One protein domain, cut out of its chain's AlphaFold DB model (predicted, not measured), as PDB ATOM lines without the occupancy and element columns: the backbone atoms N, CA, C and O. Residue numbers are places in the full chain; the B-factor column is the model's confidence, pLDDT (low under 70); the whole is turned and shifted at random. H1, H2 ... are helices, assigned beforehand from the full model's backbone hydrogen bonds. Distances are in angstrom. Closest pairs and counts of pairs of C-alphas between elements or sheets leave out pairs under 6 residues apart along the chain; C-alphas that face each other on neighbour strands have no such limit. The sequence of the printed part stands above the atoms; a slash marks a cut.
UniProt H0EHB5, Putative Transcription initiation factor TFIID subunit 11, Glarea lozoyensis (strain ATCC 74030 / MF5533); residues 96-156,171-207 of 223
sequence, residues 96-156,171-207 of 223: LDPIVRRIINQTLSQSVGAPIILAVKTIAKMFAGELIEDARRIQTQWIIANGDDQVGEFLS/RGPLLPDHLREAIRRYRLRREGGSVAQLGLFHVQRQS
ATOM      1  N   LEU A  96      29.302 113.047  -9.978       91.38
ATOM      2  CA  LEU A  96      30.296 113.986  -9.467       91.38
ATOM      3  C   LEU A  96      29.786 114.664  -8.193       91.38
ATOM      4  O   LEU A  96      28.748 115.329  -8.194       91.38
ATOM      5  N   ASP A  97      30.578 114.580  -7.135       89.50
ATOM      6  CA  ASP A  97      30.341 115.190  -5.829       89.50
ATOM      7  C   ASP A  97      29.929 116.675  -5.864       89.50
ATOM      8  O   ASP A  97      28.957 117.026  -5.190       89.50
ATOM      9  N   PRO A  98      30.560 117.575  -6.655       93.06
ATOM     10  CA  PRO A  98      30.121 118.972  -6.722       93.06
ATOM     11  C   PRO A  98      28.717 119.144  -7.323       93.06
ATOM     12  O   PRO A  98      28.016 120.090  -6.964       93.06
ATOM     13  N   ILE A  99      28.292 118.248  -8.220       93.94
ATOM     14  CA  ILE A  99      26.946 118.278  -8.812       93.94
ATOM     15  C   ILE A  99      25.929 117.805  -7.775       93.94
ATOM     16  O   ILE A  99      24.937 118.491  -7.537       93.94
ATOM     17  N   VAL A 100      26.211 116.678  -7.114       93.81
ATOM     18  CA  VAL A 100      25.346 116.122  -6.063       93.81
ATOM     19  C   VAL A 100      25.178 117.132  -4.926       93.81
ATOM     20  O   VAL A 100      24.054 117.462  -4.554       93.81
ATOM     21  N   ARG A 101      26.279 117.725  -4.449       93.56
ATOM     22  CA  ARG A 101      26.260 118.789  -3.435       93.56
ATOM     23  C   ARG A 101      25.397 119.977  -3.860       93.56
ATOM     24  O   ARG A 101      24.617 120.474  -3.054       93.56
ATOM     25  N   ARG A 102      25.519 120.438  -5.111       93.75
ATOM     26  CA  ARG A 102      24.715 121.554  -5.631       93.75
ATOM     27  C   ARG A 102      23.221 121.237  -5.586       93.75
ATOM     28  O   ARG A 102      22.465 122.069  -5.102       93.75
ATOM     29  N   ILE A 103      22.814 120.057  -6.049       95.06
ATOM     30  CA  ILE A 103      21.403 119.640  -6.083       95.06
ATOM     31  C   ILE A 103      20.826 119.539  -4.666       95.06
ATOM     32  O   ILE A 103      19.723 120.025  -4.408       95.06
ATOM     33  N   ILE A 104      21.578 118.945  -3.734       95.44
ATOM     34  CA  ILE A 104      21.143 118.815  -2.339       95.44
ATOM     35  C   ILE A 104      20.991 120.201  -1.704       95.44
ATOM     36  O   ILE A 104      19.943 120.499  -1.133       95.44
ATOM     37  N   ASN A 105      21.984 121.079  -1.878       93.56
ATOM     38  CA  ASN A 105      21.925 122.444  -1.359       93.56
ATOM     39  C   ASN A 105      20.772 123.249  -1.983       93.56
ATOM     40  O   ASN A 105      20.141 124.030  -1.285       93.56
ATOM     41  N   GLN A 106      20.473 123.059  -3.272       94.75
ATOM     42  CA  GLN A 106      19.342 123.717  -3.941       94.75
ATOM     43  C   GLN A 106      17.984 123.247  -3.410       94.75
ATOM     44  O   GLN A 106      17.046 124.034  -3.356       94.75
ATOM     45  N   THR A 107      17.872 121.976  -3.023       94.62
ATOM     46  CA  THR A 107      16.604 121.378  -2.588       94.62
ATOM     47  C   THR A 107      16.333 121.645  -1.110       94.62
ATOM     48  O   THR A 107      15.220 121.995  -0.734       94.62
ATOM     49  N   LEU A 108      17.354 121.488  -0.265       92.75
ATOM     50  CA  LEU A 108      17.239 121.636   1.189       92.75
ATOM     51  C   LEU A 108      17.574 123.049   1.672       92.75
ATOM     52  O   LEU A 108      17.334 123.362   2.833       92.75
ATOM     53  N   SER A 109      18.146 123.899   0.810       92.56
ATOM     54  CA  SER A 109      18.664 125.229   1.173       92.56
ATOM     55  C   SER A 109      19.657 125.202   2.347       92.56
ATOM     56  O   SER A 109      19.813 126.184   3.065       92.56
ATOM     57  N   GLN A 110      20.340 124.070   2.549       88.69
ATOM     58  CA  GLN A 110      21.292 123.835   3.635       88.69
ATOM     59  C   GLN A 110      22.592 123.255   3.082       88.69
ATOM     60  O   GLN A 110      22.576 122.479   2.129       88.69
ATOM     61  N   SER A 111      23.726 123.615   3.687       90.94
ATOM     62  CA  SER A 111      25.015 123.008   3.356       90.94
ATOM     63  C   SER A 111      25.126 121.617   3.977       90.94
ATOM     64  O   SER A 111      25.033 121.481   5.196       90.94
ATOM     65  N   VAL A 112      25.382 120.598   3.155       89.38
ATOM     66  CA  VAL A 112      25.526 119.207   3.617       89.38
ATOM     67  C   VAL A 112      26.980 118.727   3.672       89.38
ATOM     68  O   VAL A 112      27.821 119.106   2.848       89.38
ATOM     69  N   GLY A 113      27.270 117.867   4.653       90.31
ATOM     70  CA  GLY A 113      28.567 117.208   4.832       90.31
ATOM     71  C   GLY A 113      28.821 116.067   3.838       90.31
ATOM     72  O   GLY A 113      27.902 115.580   3.178       90.31
ATOM     73  N   ALA A 114      30.078 115.620   3.744       88.56
ATOM     74  CA  ALA A 114      30.499 114.542   2.839       88.56
ATOM     75  C   ALA A 114      29.750 113.199   3.035       88.56
ATOM     76  O   ALA A 114      29.348 112.622   2.024       88.56
ATOM     77  N   PRO A 115      29.444 112.732   4.267       90.75
ATOM     78  CA  PRO A 115      28.714 111.472   4.457       90.75
ATOM     79  C   PRO A 115      27.317 111.467   3.819       90.75
ATOM     80  O   PRO A 115      26.871 110.457   3.283       90.75
ATOM     81  N   ILE A 116      26.635 112.616   3.826       90.94
ATOM     82  CA  ILE A 116      25.299 112.766   3.230       90.94
ATOM     83  C   ILE A 116      25.398 112.732   1.702       90.94
ATOM     84  O   ILE A 116      24.575 112.111   1.036       90.94
ATOM     85  N   ILE A 117      26.421 113.375   1.139       90.81
ATOM     86  CA  ILE A 117      26.663 113.371  -0.310       90.81
ATOM     87  C   ILE A 117      26.932 111.951  -0.795       90.81
ATOM     88  O   ILE A 117      26.365 111.543  -1.810       90.81
ATOM     89  N   LEU A 118      27.729 111.190  -0.043       87.94
ATOM     90  CA  LEU A 118      27.975 109.786  -0.328       87.94
ATOM     91  C   LEU A 118      26.675 108.971  -0.301       87.94
ATOM     92  O   LEU A 118      26.384 108.269  -1.267       87.94
ATOM     93  N   ALA A 119      25.856 109.121   0.744       91.00
ATOM     94  CA  ALA A 119      24.576 108.421   0.854       91.00
ATOM     95  C   ALA A 119      23.625 108.741  -0.316       91.00
ATOM     96  O   ALA A 119      23.005 107.851  -0.892       91.00
ATOM     97  N   VAL A 120      23.532 110.007  -0.729       92.56
ATOM     98  CA  VAL A 120      22.696 110.390  -1.879       92.56
ATOM     99  C   VAL A 120      23.261 109.827  -3.185       92.56
ATOM    100  O   VAL A 120      22.494 109.390  -4.039       92.56
ATOM    101  N   LYS A 121      24.587 109.791  -3.347       90.25
ATOM    102  CA  LYS A 121      25.259 109.228  -4.527       90.25
ATOM    103  C   LYS A 121      25.008 107.726  -4.666       90.25
ATOM    104  O   LYS A 121      24.708 107.279  -5.773       90.25
ATOM    105  N   THR A 122      25.089 106.962  -3.574       89.44
ATOM    106  CA  THR A 122      24.820 105.515  -3.588       89.44
ATOM    107  C   THR A 122      23.351 105.230  -3.887       89.44
ATOM    108  O   THR A 122      23.063 104.466  -4.807       89.44
ATOM    109  N   ILE A 123      22.422 105.925  -3.217       91.81
ATOM    110  CA  ILE A 123      20.977 105.785  -3.463       91.81
ATOM    111  C   ILE A 123      20.626 106.171  -4.905       91.81
ATOM    112  O   ILE A 123      19.878 105.458  -5.569       91.81
ATOM    113  N   ALA A 124      21.182 107.267  -5.427       93.31
ATOM    114  CA  ALA A 124      20.926 107.698  -6.799       93.31
ATOM    115  C   ALA A 124      21.470 106.699  -7.833       93.31
ATOM    116  O   ALA A 124      20.807 106.444  -8.838       93.31
ATOM    117  N   LYS A 125      22.648 106.105  -7.586       90.94
ATOM    118  CA  LYS A 125      23.217 105.068  -8.460       90.94
ATOM    119  C   LYS A 125      22.379 103.786  -8.434       90.94
ATOM    120  O   LYS A 125      22.106 103.240  -9.500       90.94
ATOM    121  N   MET A 126      21.930 103.347  -7.256       89.06
ATOM    122  CA  MET A 126      21.008 102.211  -7.120       89.06
ATOM    123  C   MET A 126      19.690 102.481  -7.853       89.06
ATOM    124  O   MET A 126      19.276 101.675  -8.679       89.06
ATOM    125  N   PHE A 127      19.093 103.657  -7.644       93.31
ATOM    126  CA  PHE A 127      17.853 104.057  -8.307       93.31
ATOM    127  C   PHE A 127      17.980 104.087  -9.838       93.31
ATOM    128  O   PHE A 127      17.103 103.591 -10.541       93.31
ATOM    129  N   ALA A 128      19.075 104.637 -10.373       92.75
ATOM    130  CA  ALA A 128      19.317 104.633 -11.814       92.75
ATOM    131  C   ALA A 128      19.436 103.201 -12.366       92.75
ATOM    132  O   ALA A 128      18.876 102.909 -13.421       92.75
ATOM    133  N   GLY A 129      20.118 102.308 -11.640       91.12
ATOM    134  CA  GLY A 129      20.227 100.893 -11.995       91.12
ATOM    135  C   GLY A 129      18.869 100.190 -12.027       91.12
ATOM    136  O   GLY A 129      18.525  99.578 -13.035       91.12
ATOM    137  N   GLU A 130      18.067 100.340 -10.970       91.81
ATOM    138  CA  GLU A 130      16.713  99.778 -10.893       91.81
ATOM    139  C   GLU A 130      15.815 100.279 -12.029       91.81
ATOM    140  O   GLU A 130      15.089  99.497 -12.642       91.81
ATOM    141  N   LEU A 131      15.887 101.576 -12.344       94.62
ATOM    142  CA  LEU A 131      15.068 102.175 -13.392       94.62
ATOM    143  C   LEU A 131      15.444 101.662 -14.790       94.62
ATOM    144  O   LEU A 131      14.560 101.382 -15.602       94.62
ATOM    145  N   ILE A 132      16.743 101.538 -15.076       93.12
ATOM    146  CA  ILE A 132      17.248 101.006 -16.351       93.12
ATOM    147  C   ILE A 132      16.877  99.529 -16.498       93.12
ATOM    148  O   ILE A 132      16.453  99.100 -17.570       93.12
ATOM    149  N   GLU A 133      16.993  98.762 -15.422       92.12
ATOM    150  CA  GLU A 133      16.625  97.352 -15.389       92.12
ATOM    151  C   GLU A 133      15.112  97.158 -15.613       92.12
ATOM    152  O   GLU A 133      14.700  96.346 -16.445       92.12
ATOM    153  N   ASP A 134      14.261  97.968 -14.974       93.62
ATOM    154  CA  ASP A 134      12.816  97.972 -15.240       93.62
ATOM    155  C   ASP A 134      12.505  98.337 -16.703       93.62
ATOM    156  O   ASP A 134      11.669  97.688 -17.341       93.62
ATOM    157  N   ALA A 135      13.211  99.315 -17.278       94.69
ATOM    158  CA  ALA A 135      13.066  99.666 -18.690       94.69
ATOM    159  C   ALA A 135      13.484  98.517 -19.624       94.69
ATOM    160  O   ALA A 135      12.806  98.257 -20.620       94.69
ATOM    161  N   ARG A 136      14.543  97.768 -19.288       90.88
ATOM    162  CA  ARG A 136      14.966  96.571 -20.038       90.88
ATOM    163  C   ARG A 136      13.936  95.445 -19.965       90.88
ATOM    164  O   ARG A 136      13.712  94.758 -20.967       90.88
ATOM    165  N   ARG A 137      13.259  95.270 -18.828       92.00
ATOM    166  CA  ARG A 137      12.141  94.318 -18.701       92.00
ATOM    167  C   ARG A 137      10.960  94.723 -19.572       92.00
ATOM    168  O   ARG A 137      10.402  93.868 -20.252       92.00
ATOM    169  N   ILE A 138      10.608  96.008 -19.599       92.19
ATOM    170  CA  ILE A 138       9.529  96.528 -20.454       92.19
ATOM    171  C   ILE A 138       9.866  96.340 -21.931       92.19
ATOM    172  O   ILE A 138       9.037  95.818 -22.666       92.19
ATOM    173  N   GLN A 139      11.090  96.674 -22.345       89.81
ATOM    174  CA  GLN A 139      11.560  96.417 -23.706       89.81
ATOM    175  C   GLN A 139      11.397  94.934 -24.069       89.81
ATOM    176  O   GLN A 139      10.868  94.610 -25.124       89.81
ATOM    177  N   THR A 140      11.776  94.027 -23.165       88.44
ATOM    178  CA  THR A 140      11.603  92.579 -23.370       88.44
ATOM    179  C   THR A 140      10.129  92.198 -23.519       88.44
ATOM    180  O   THR A 140       9.783  91.421 -24.401       88.44
ATOM    181  N   GLN A 141       9.248  92.758 -22.686       89.50
ATOM    182  CA  GLN A 141       7.804  92.521 -22.773       89.50
ATOM    183  C   GLN A 141       7.220  93.024 -24.096       89.50
ATOM    184  O   GLN A 141       6.389  92.340 -24.681       89.50
ATOM    185  N   TRP A 142       7.656  94.189 -24.572       88.75
ATOM    186  CA  TRP A 142       7.185  94.770 -25.828       88.75
ATOM    187  C   TRP A 142       7.695  93.999 -27.042       88.75
ATOM    188  O   TRP A 142       6.909  93.753 -27.945       88.75
ATOM    189  N   ILE A 143       8.951  93.546 -27.037       85.19
ATOM    190  CA  ILE A 143       9.484  92.664 -28.090       85.19
ATOM    191  C   ILE A 143       8.667  91.365 -28.150       85.19
ATOM    192  O   ILE A 143       8.265  90.939 -29.224       85.19
ATOM    193  N   ILE A 144       8.359  90.755 -26.998       84.50
ATOM    194  CA  ILE A 144       7.544  89.529 -26.947       84.50
ATOM    195  C   ILE A 144       6.105  89.782 -27.425       84.50
ATOM    196  O   ILE A 144       5.538  88.931 -28.104       84.50
ATOM    197  N   ALA A 145       5.504  90.917 -27.054       85.19
ATOM    198  CA  ALA A 145       4.111  91.227 -27.369       85.19
ATOM    199  C   ALA A 145       3.903  91.703 -28.816       85.19
ATOM    200  O   ALA A 145       2.927  91.309 -29.447       85.19
ATOM    201  N   ASN A 146       4.808  92.538 -29.331       80.50
ATOM    202  CA  ASN A 146       4.682  93.173 -30.643       80.50
ATOM    203  C   ASN A 146       5.489  92.446 -31.730       80.50
ATOM    204  O   ASN A 146       5.233  92.665 -32.908       80.50
ATOM    205  N   GLY A 147       6.460  91.601 -31.366       70.38
ATOM    206  CA  GLY A 147       7.344  90.918 -32.319       70.38
ATOM    207  C   GLY A 147       8.393  91.818 -32.982       70.38
ATOM    208  O   GLY A 147       9.154  91.343 -33.820       70.38
ATOM    209  N   ASP A 148       8.457  93.099 -32.612       64.06
ATOM    210  CA  ASP A 148       9.445  94.046 -33.125       64.06
ATOM    211  C   ASP A 148      10.735  93.953 -32.307       64.06
ATOM    212  O   ASP A 148      10.838  94.522 -31.220       64.06
ATOM    213  N   ASP A 149      11.758  93.290 -32.846       62.97
ATOM    214  CA  ASP A 149      13.068  93.152 -32.192       62.97
ATOM    215  C   ASP A 149      13.837  94.499 -32.065       62.97
ATOM    216  O   ASP A 149      14.945  94.541 -31.530       62.97
ATOM    217  N   GLN A 150      13.285  95.624 -32.551       60.66
ATOM    218  CA  GLN A 150      13.898  96.974 -32.584       60.66
ATOM    219  C   GLN A 150      15.267  97.055 -33.297       60.66
ATOM    220  O   GLN A 150      15.849  98.132 -33.408       60.66
ATOM    221  N   VAL A 151      15.784  95.938 -33.813       57.38
ATOM    222  CA  VAL A 151      17.020  95.843 -34.609       57.38
ATOM    223  C   VAL A 151      16.818  96.254 -36.069       57.38
ATOM    224  O   VAL A 151      17.800  96.546 -36.742       57.38
ATOM    225  N   GLY A 152      15.571  96.324 -36.551       52.81
ATOM    226  CA  GLY A 152      15.262  96.567 -37.964       52.81
ATOM    227  C   GLY A 152      15.483  97.998 -38.466       52.81
ATOM    228  O   GLY A 152      15.591  98.191 -39.671       52.81
ATOM    229  N   GLU A 153      15.567  98.999 -37.584       53.91
ATOM    230  CA  GLU A 153      15.582 100.411 -38.008       53.91
ATOM    231  C   GLU A 153      16.996 101.022 -38.088       53.91
ATOM    232  O   GLU A 153      17.179 102.068 -38.705       53.91
ATOM    233  N   PHE A 154      18.023 100.355 -37.535       51.69
ATOM    234  CA  PHE A 154      19.403 100.879 -37.516       51.69
ATOM    235  C   PHE A 154      20.502  99.904 -37.968       51.69
ATOM    236  O   PHE A 154      21.645 100.335 -38.122       51.69
ATOM    237  N   LEU A 155      20.212  98.620 -38.218       51.59
ATOM    238  CA  LEU A 155      21.205  97.660 -38.718       51.59
ATOM    239  C   LEU A 155      20.614  96.770 -39.826       51.59
ATOM    240  O   LEU A 155      19.479  96.318 -39.749       51.59
ATOM    241  N   SER A 156      21.429  96.578 -40.867       42.09
ATOM    242  CA  SER A 156      21.206  95.884 -42.149       42.09
ATOM    243  C   SER A 156      20.476  94.517 -42.097       42.09
ATOM    244  O   SER A 156      20.421  93.887 -41.043       42.09
ATOM    245  N   ARG A 171      18.524  92.527 -28.523       68.81
ATOM    246  CA  ARG A 171      17.764  93.690 -28.046       68.81
ATOM    247  C   ARG A 171      18.330  94.968 -28.655       68.81
ATOM    248  O   ARG A 171      19.518  95.245 -28.509       68.81
ATOM    249  N   GLY A 172      17.470  95.768 -29.281       80.25
ATOM    250  CA  GLY A 172      17.813  97.119 -29.721       80.25
ATOM    251  C   GLY A 172      18.195  98.074 -28.569       80.25
ATOM    252  O   GLY A 172      18.161  97.710 -27.379       80.25
ATOM    253  N   PRO A 173      18.558  99.328 -28.889       86.50
ATOM    254  CA  PRO A 173      18.822 100.358 -27.884       86.50
ATOM    255  C   PRO A 173      17.585 100.627 -27.007       86.50
ATOM    256  O   PRO A 173      16.452 100.374 -27.402       86.50
ATOM    257  N   LEU A 174      17.782 101.153 -25.793       88.12
ATOM    258  CA  LEU A 174      16.655 101.576 -24.954       88.12
ATOM    259  C   LEU A 174      16.020 102.850 -25.527       88.12
ATOM    260  O   LEU A 174      16.622 103.919 -25.471       88.12
ATOM    261  N   LEU A 175      14.789 102.742 -26.030       90.00
ATOM    262  CA  LEU A 175      13.997 103.906 -26.434       90.00
ATOM    263  C   LEU A 175      13.505 104.735 -25.226       90.00
ATOM    264  O   LEU A 175      13.277 104.178 -24.143       90.00
ATOM    265  N   PRO A 176      13.249 106.047 -25.418       93.00
ATOM    266  CA  PRO A 176      12.666 106.916 -24.392       93.00
ATOM    267  C   PRO A 176      11.337 106.406 -23.822       93.00
ATOM    268  O   PRO A 176      11.054 106.619 -22.642       93.00
ATOM    269  N   ASP A 177      10.528 105.714 -24.626       91.94
ATOM    270  CA  ASP A 177       9.210 105.234 -24.199       91.94
ATOM    271  C   ASP A 177       9.293 104.094 -23.180       91.94
ATOM    272  O   ASP A 177       8.499 104.067 -22.238       91.94
ATOM    273  N   HIS A 178      10.315 103.233 -23.261       93.19
ATOM    274  CA  HIS A 178      10.558 102.229 -22.221       93.19
ATOM    275  C   HIS A 178      10.862 102.885 -20.874       93.19
ATOM    276  O   HIS A 178      10.380 102.429 -19.841       93.19
ATOM    277  N   LEU A 179      11.641 103.972 -20.875       94.19
ATOM    278  CA  LEU A 179      11.971 104.716 -19.660       94.19
ATOM    279  C   LEU A 179      10.745 105.444 -19.099       94.19
ATOM    280  O   LEU A 179      10.543 105.453 -17.886       94.19
ATOM    281  N   ARG A 180       9.895 106.020 -19.959       94.00
ATOM    282  CA  ARG A 180       8.631 106.644 -19.534       94.00
ATOM    283  C   ARG A 180       7.710 105.631 -18.863       94.00
ATOM    284  O   ARG A 180       7.197 105.906 -17.778       94.00
ATOM    285  N   GLU A 181       7.550 104.456 -19.465       92.56
ATOM    286  CA  GLU A 181       6.741 103.380 -18.893       92.56
ATOM    287  C   GLU A 181       7.372 102.818 -17.610       92.56
ATOM    288  O   GLU A 181       6.659 102.564 -16.640       92.56
ATOM    289  N   ALA A 182       8.704 102.712 -17.541       95.06
ATOM    290  CA  ALA A 182       9.412 102.303 -16.327       95.06
ATOM    291  C   ALA A 182       9.146 103.274 -15.173       95.06
ATOM    292  O   ALA A 182       8.761 102.849 -14.087       95.06
ATOM    293  N   ILE A 183       9.250 104.586 -15.417       92.75
ATOM    294  CA  ILE A 183       8.932 105.615 -14.418       92.75
ATOM    295  C   ILE A 183       7.460 105.533 -14.006       92.75
ATOM    296  O   ILE A 183       7.150 105.649 -12.818       92.75
ATOM    297  N   ARG A 184       6.543 105.330 -14.959       92.56
ATOM    298  CA  ARG A 184       5.111 105.192 -14.668       92.56
ATOM    299  C   ARG A 184       4.850 104.002 -13.742       92.56
ATOM    300  O   ARG A 184       4.185 104.165 -12.721       92.56
ATOM    301  N   ARG A 185       5.416 102.829 -14.050       91.69
ATOM    302  CA  ARG A 185       5.306 101.623 -13.209       91.69
ATOM    303  C   ARG A 185       5.980 101.800 -11.859       91.69
ATOM    304  O   ARG A 185       5.414 101.391 -10.853       91.69
ATOM    305  N   TYR A 186       7.148 102.436 -11.819       89.62
ATOM    306  CA  TYR A 186       7.856 102.748 -10.581       89.62
ATOM    307  C   TYR A 186       7.003 103.612  -9.646       89.62
ATOM    308  O   TYR A 186       6.861 103.290  -8.468       89.62
ATOM    309  N   ARG A 187       6.383 104.678 -10.173       88.44
ATOM    310  CA  ARG A 187       5.478 105.544  -9.403       88.44
ATOM    311  C   ARG A 187       4.259 104.776  -8.910       88.44
ATOM    312  O   ARG A 187       4.009 104.786  -7.714       88.44
ATOM    313  N   LEU A 188       3.591 104.026  -9.787       85.12
ATOM    314  CA  LEU A 188       2.405 103.246  -9.424       85.12
ATOM    315  C   LEU A 188       2.705 102.191  -8.343       85.12
ATOM    316  O   LEU A 188       1.936 102.020  -7.400       85.12
ATOM    317  N   ARG A 189       3.861 101.518  -8.437       82.38
ATOM    318  CA  ARG A 189       4.321 100.529  -7.447       82.38
ATOM    319  C   ARG A 189       4.539 101.155  -6.066       82.38
ATOM    320  O   ARG A 189       4.334 100.486  -5.061       82.38
ATOM    321  N   ARG A 190       4.950 102.428  -6.011       74.06
ATOM    322  CA  ARG A 190       5.142 103.179  -4.757       74.06
ATOM    323  C   ARG A 190       3.851 103.832  -4.255       74.06
ATOM    324  O   ARG A 190       3.655 103.912  -3.048       74.06
ATOM    325  N   GLU A 191       2.963 104.245  -5.154       59.69
ATOM    326  CA  GLU A 191       1.632 104.779  -4.825       59.69
ATOM    327  C   GLU A 191       0.728 103.709  -4.188       59.69
ATOM    328  O   GLU A 191      -0.063 104.028  -3.304       59.69
ATOM    329  N   GLY A 192       0.931 102.425  -4.514       54.06
ATOM    330  CA  GLY A 192       0.274 101.296  -3.839       54.06
ATOM    331  C   GLY A 192       0.626 101.113  -2.351       54.06
ATOM    332  O   GLY A 192       0.043 100.250  -1.703       54.06
ATOM    333  N   GLY A 193       1.559 101.907  -1.804       52.38
ATOM    334  CA  GLY A 193       1.970 101.878  -0.393       52.38
ATOM    335  C   GLY A 193       1.844 103.215   0.350       52.38
ATOM    336  O   GLY A 193       2.198 103.285   1.528       52.38
ATOM    337  N   SER A 194       1.355 104.288  -0.282       46.03
ATOM    338  CA  SER A 194       1.163 105.571   0.408       46.03
ATOM    339  C   SER A 194      -0.185 105.617   1.129       46.03
ATOM    340  O   SER A 194      -1.158 106.168   0.620       46.03
ATOM    341  N   VAL A 195      -0.237 105.071   2.344       50.88
ATOM    342  CA  VAL A 195      -1.363 105.239   3.278       50.88
ATOM    343  C   VAL A 195      -1.174 106.552   4.049       50.88
ATOM    344  O   VAL A 195      -0.862 106.552   5.234       50.88
ATOM    345  N   ALA A 196      -1.250 107.699   3.367       53.31
ATOM    346  CA  ALA A 196      -1.190 109.010   4.021       53.31
ATOM    347  C   ALA A 196      -1.771 110.131   3.147       53.31
ATOM    348  O   ALA A 196      -1.869 110.026   1.925       53.31
ATOM    349  N   GLN A 197      -2.072 111.259   3.788       55.19
ATOM    350  CA  GLN A 197      -2.655 112.478   3.211       55.19
ATOM    351  C   GLN A 197      -1.869 113.055   2.011       55.19
ATOM    352  O   GLN A 197      -2.441 113.716   1.146       55.19
ATOM    353  N   LEU A 198      -0.570 112.748   1.904       60.91
ATOM    354  CA  LEU A 198       0.285 113.148   0.780       60.91
ATOM    355  C   LEU A 198       0.038 112.322  -0.500       60.91
ATOM    356  O   LEU A 198       0.227 112.837  -1.604       60.91
ATOM    357  N   GLY A 199      -0.405 111.067  -0.362       59.03
ATOM    358  CA  GLY A 199      -0.801 110.216  -1.488       59.03
ATOM    359  C   GLY A 199      -2.079 110.732  -2.150       59.03
ATOM    360  O   GLY A 199      -2.124 110.899  -3.368       59.03
ATOM    361  N   LEU A 200      -3.068 111.122  -1.336       57.44
ATOM    362  CA  LEU A 200      -4.321 111.721  -1.810       57.44
ATOM    363  C   LEU A 200      -4.073 113.040  -2.565       57.44
ATOM    364  O   LEU A 200      -4.644 113.266  -3.629       57.44
ATOM    365  N   PHE A 201      -3.145 113.871  -2.078       62.62
ATOM    366  CA  PHE A 201      -2.749 115.116  -2.746       62.62
ATOM    367  C   PHE A 201      -2.064 114.885  -4.106       62.62
ATOM    368  O   PHE A 201      -2.302 115.636  -5.057       62.62
ATOM    369  N   HIS A 202      -1.227 113.848  -4.233       61.75
ATOM    370  CA  HIS A 202      -0.581 113.505  -5.505       61.75
ATOM    371  C   HIS A 202      -1.581 113.003  -6.551       61.75
ATOM    372  O   HIS A 202      -1.526 113.456  -7.697       61.75
ATOM    373  N   VAL A 203      -2.528 112.149  -6.150       61.19
ATOM    374  CA  VAL A 203      -3.627 111.689  -7.015       61.19
ATOM    375  C   VAL A 203      -4.477 112.880  -7.472       61.19
ATOM    376  O   VAL A 203      -4.689 113.066  -8.670       61.19
ATOM    377  N   GLN A 204      -4.847 113.773  -6.549       65.25
ATOM    378  CA  GLN A 204      -5.673 114.953  -6.828       65.25
ATOM    379  C   GLN A 204      -5.000 115.983  -7.755       65.25
ATOM    380  O   GLN A 204      -5.671 116.726  -8.478       65.25
ATOM    381  N   ARG A 205      -3.662 116.044  -7.781       61.69
ATOM    382  CA  ARG A 205      -2.932 116.890  -8.738       61.69
ATOM    383  C   ARG A 205      -2.979 116.340 -10.159       61.69
ATOM    384  O   ARG A 205      -3.108 117.138 -11.092       61.69
ATOM    385  N   GLN A 206      -2.896 115.019 -10.308       61.47
ATOM    386  CA  GLN A 206      -2.870 114.338 -11.602       61.47
ATOM    387  C   GLN A 206      -4.270 114.227 -12.227       61.47
ATOM    388  O   GLN A 206      -4.426 114.495 -13.418       61.47
ATOM    389  N   SER A 207      -5.311 113.934 -11.438       61.59
ATOM    390  CA  SER A 207      -6.700 113.924 -11.909       61.59
ATOM    391  C   SER A 207      -7.305 115.331 -11.839       61.59
ATOM    392  O   SER A 207      -7.899 115.738 -10.843       61.59
TER     393      SER A 207
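Overview. This is residues 96 to 156 and 171 to 207 of the 223 residues of the protein "Putative Transcription initiation factor TFIID subunit 11" of Glarea lozoyensis (strain ATCC 74030 / MF5533) (UniProt H0EHB5). One long helix, H2, makes a straight spine; the short helix H1 sits across its first end, and H3 meets it near residues 131 to 139 and runs off steeply to one side like a branch. H4 lies beyond the last end of H3, away from the spine, so the whole is an open frame with few contacts. The printed part has 98 residues, with four named helices in the order H1, H2, H3, H4 and no named strand; the class is all helix. It is loose, with a radius of gyration of the C-alphas of 18.2 A, and only just flat, spanning 53 by 35 by 18 A.

Arrangement. H1, residues 97 to 108, touches H2, residues 114 to 146, with residues 97 to 101 alone; the closest C-alphas, of Arg 101 and Ile 117, are 6.3 A apart. Their lines are about perpendicular, at 87 degrees. H2 touches H3, residues 176 to 191, with its residues 131 to 139 alone; the closest C-alphas, of Ala 135 and His 178, are 5.0 A apart. These two run opposite ways at a steep tilt of 66 degrees. H3 and H4, residues 197 to 206, are close but not clearly touching, with the closest C-alphas, of Glu 191 and Gly 199, 6.8 A apart. H1 and H3, H1 and H4, and H2 and H4 are apart. In H1, H2, H3 and H4 every O i to N i+4 pair is within hydrogen-bond range.

Along the chain. H1 begins at C-alpha 97 (30.341, 115.190, -5.829) and is 16.2 A long. H2 measures 47.4 A, ending at C-alpha 146 (4.682, 93.173, -30.643). H3 measures 22.6 A, and H4, 14.9 A, ends at C-alpha 206 (-2.870, 114.338, -11.602).

Size, cuts and confidence. The two C-alphas farthest apart, of Ser 156 and Gln 197, are 53.9 A apart. Residues 157 to 170 are not printed, and C-alphas 156 and 171 are 14.7 A apart across this cut. The links H1 to H2 and H3 to H4 are tight. The pLDDT is under 70 at residues 148 to 156, 171 and 191 to 207.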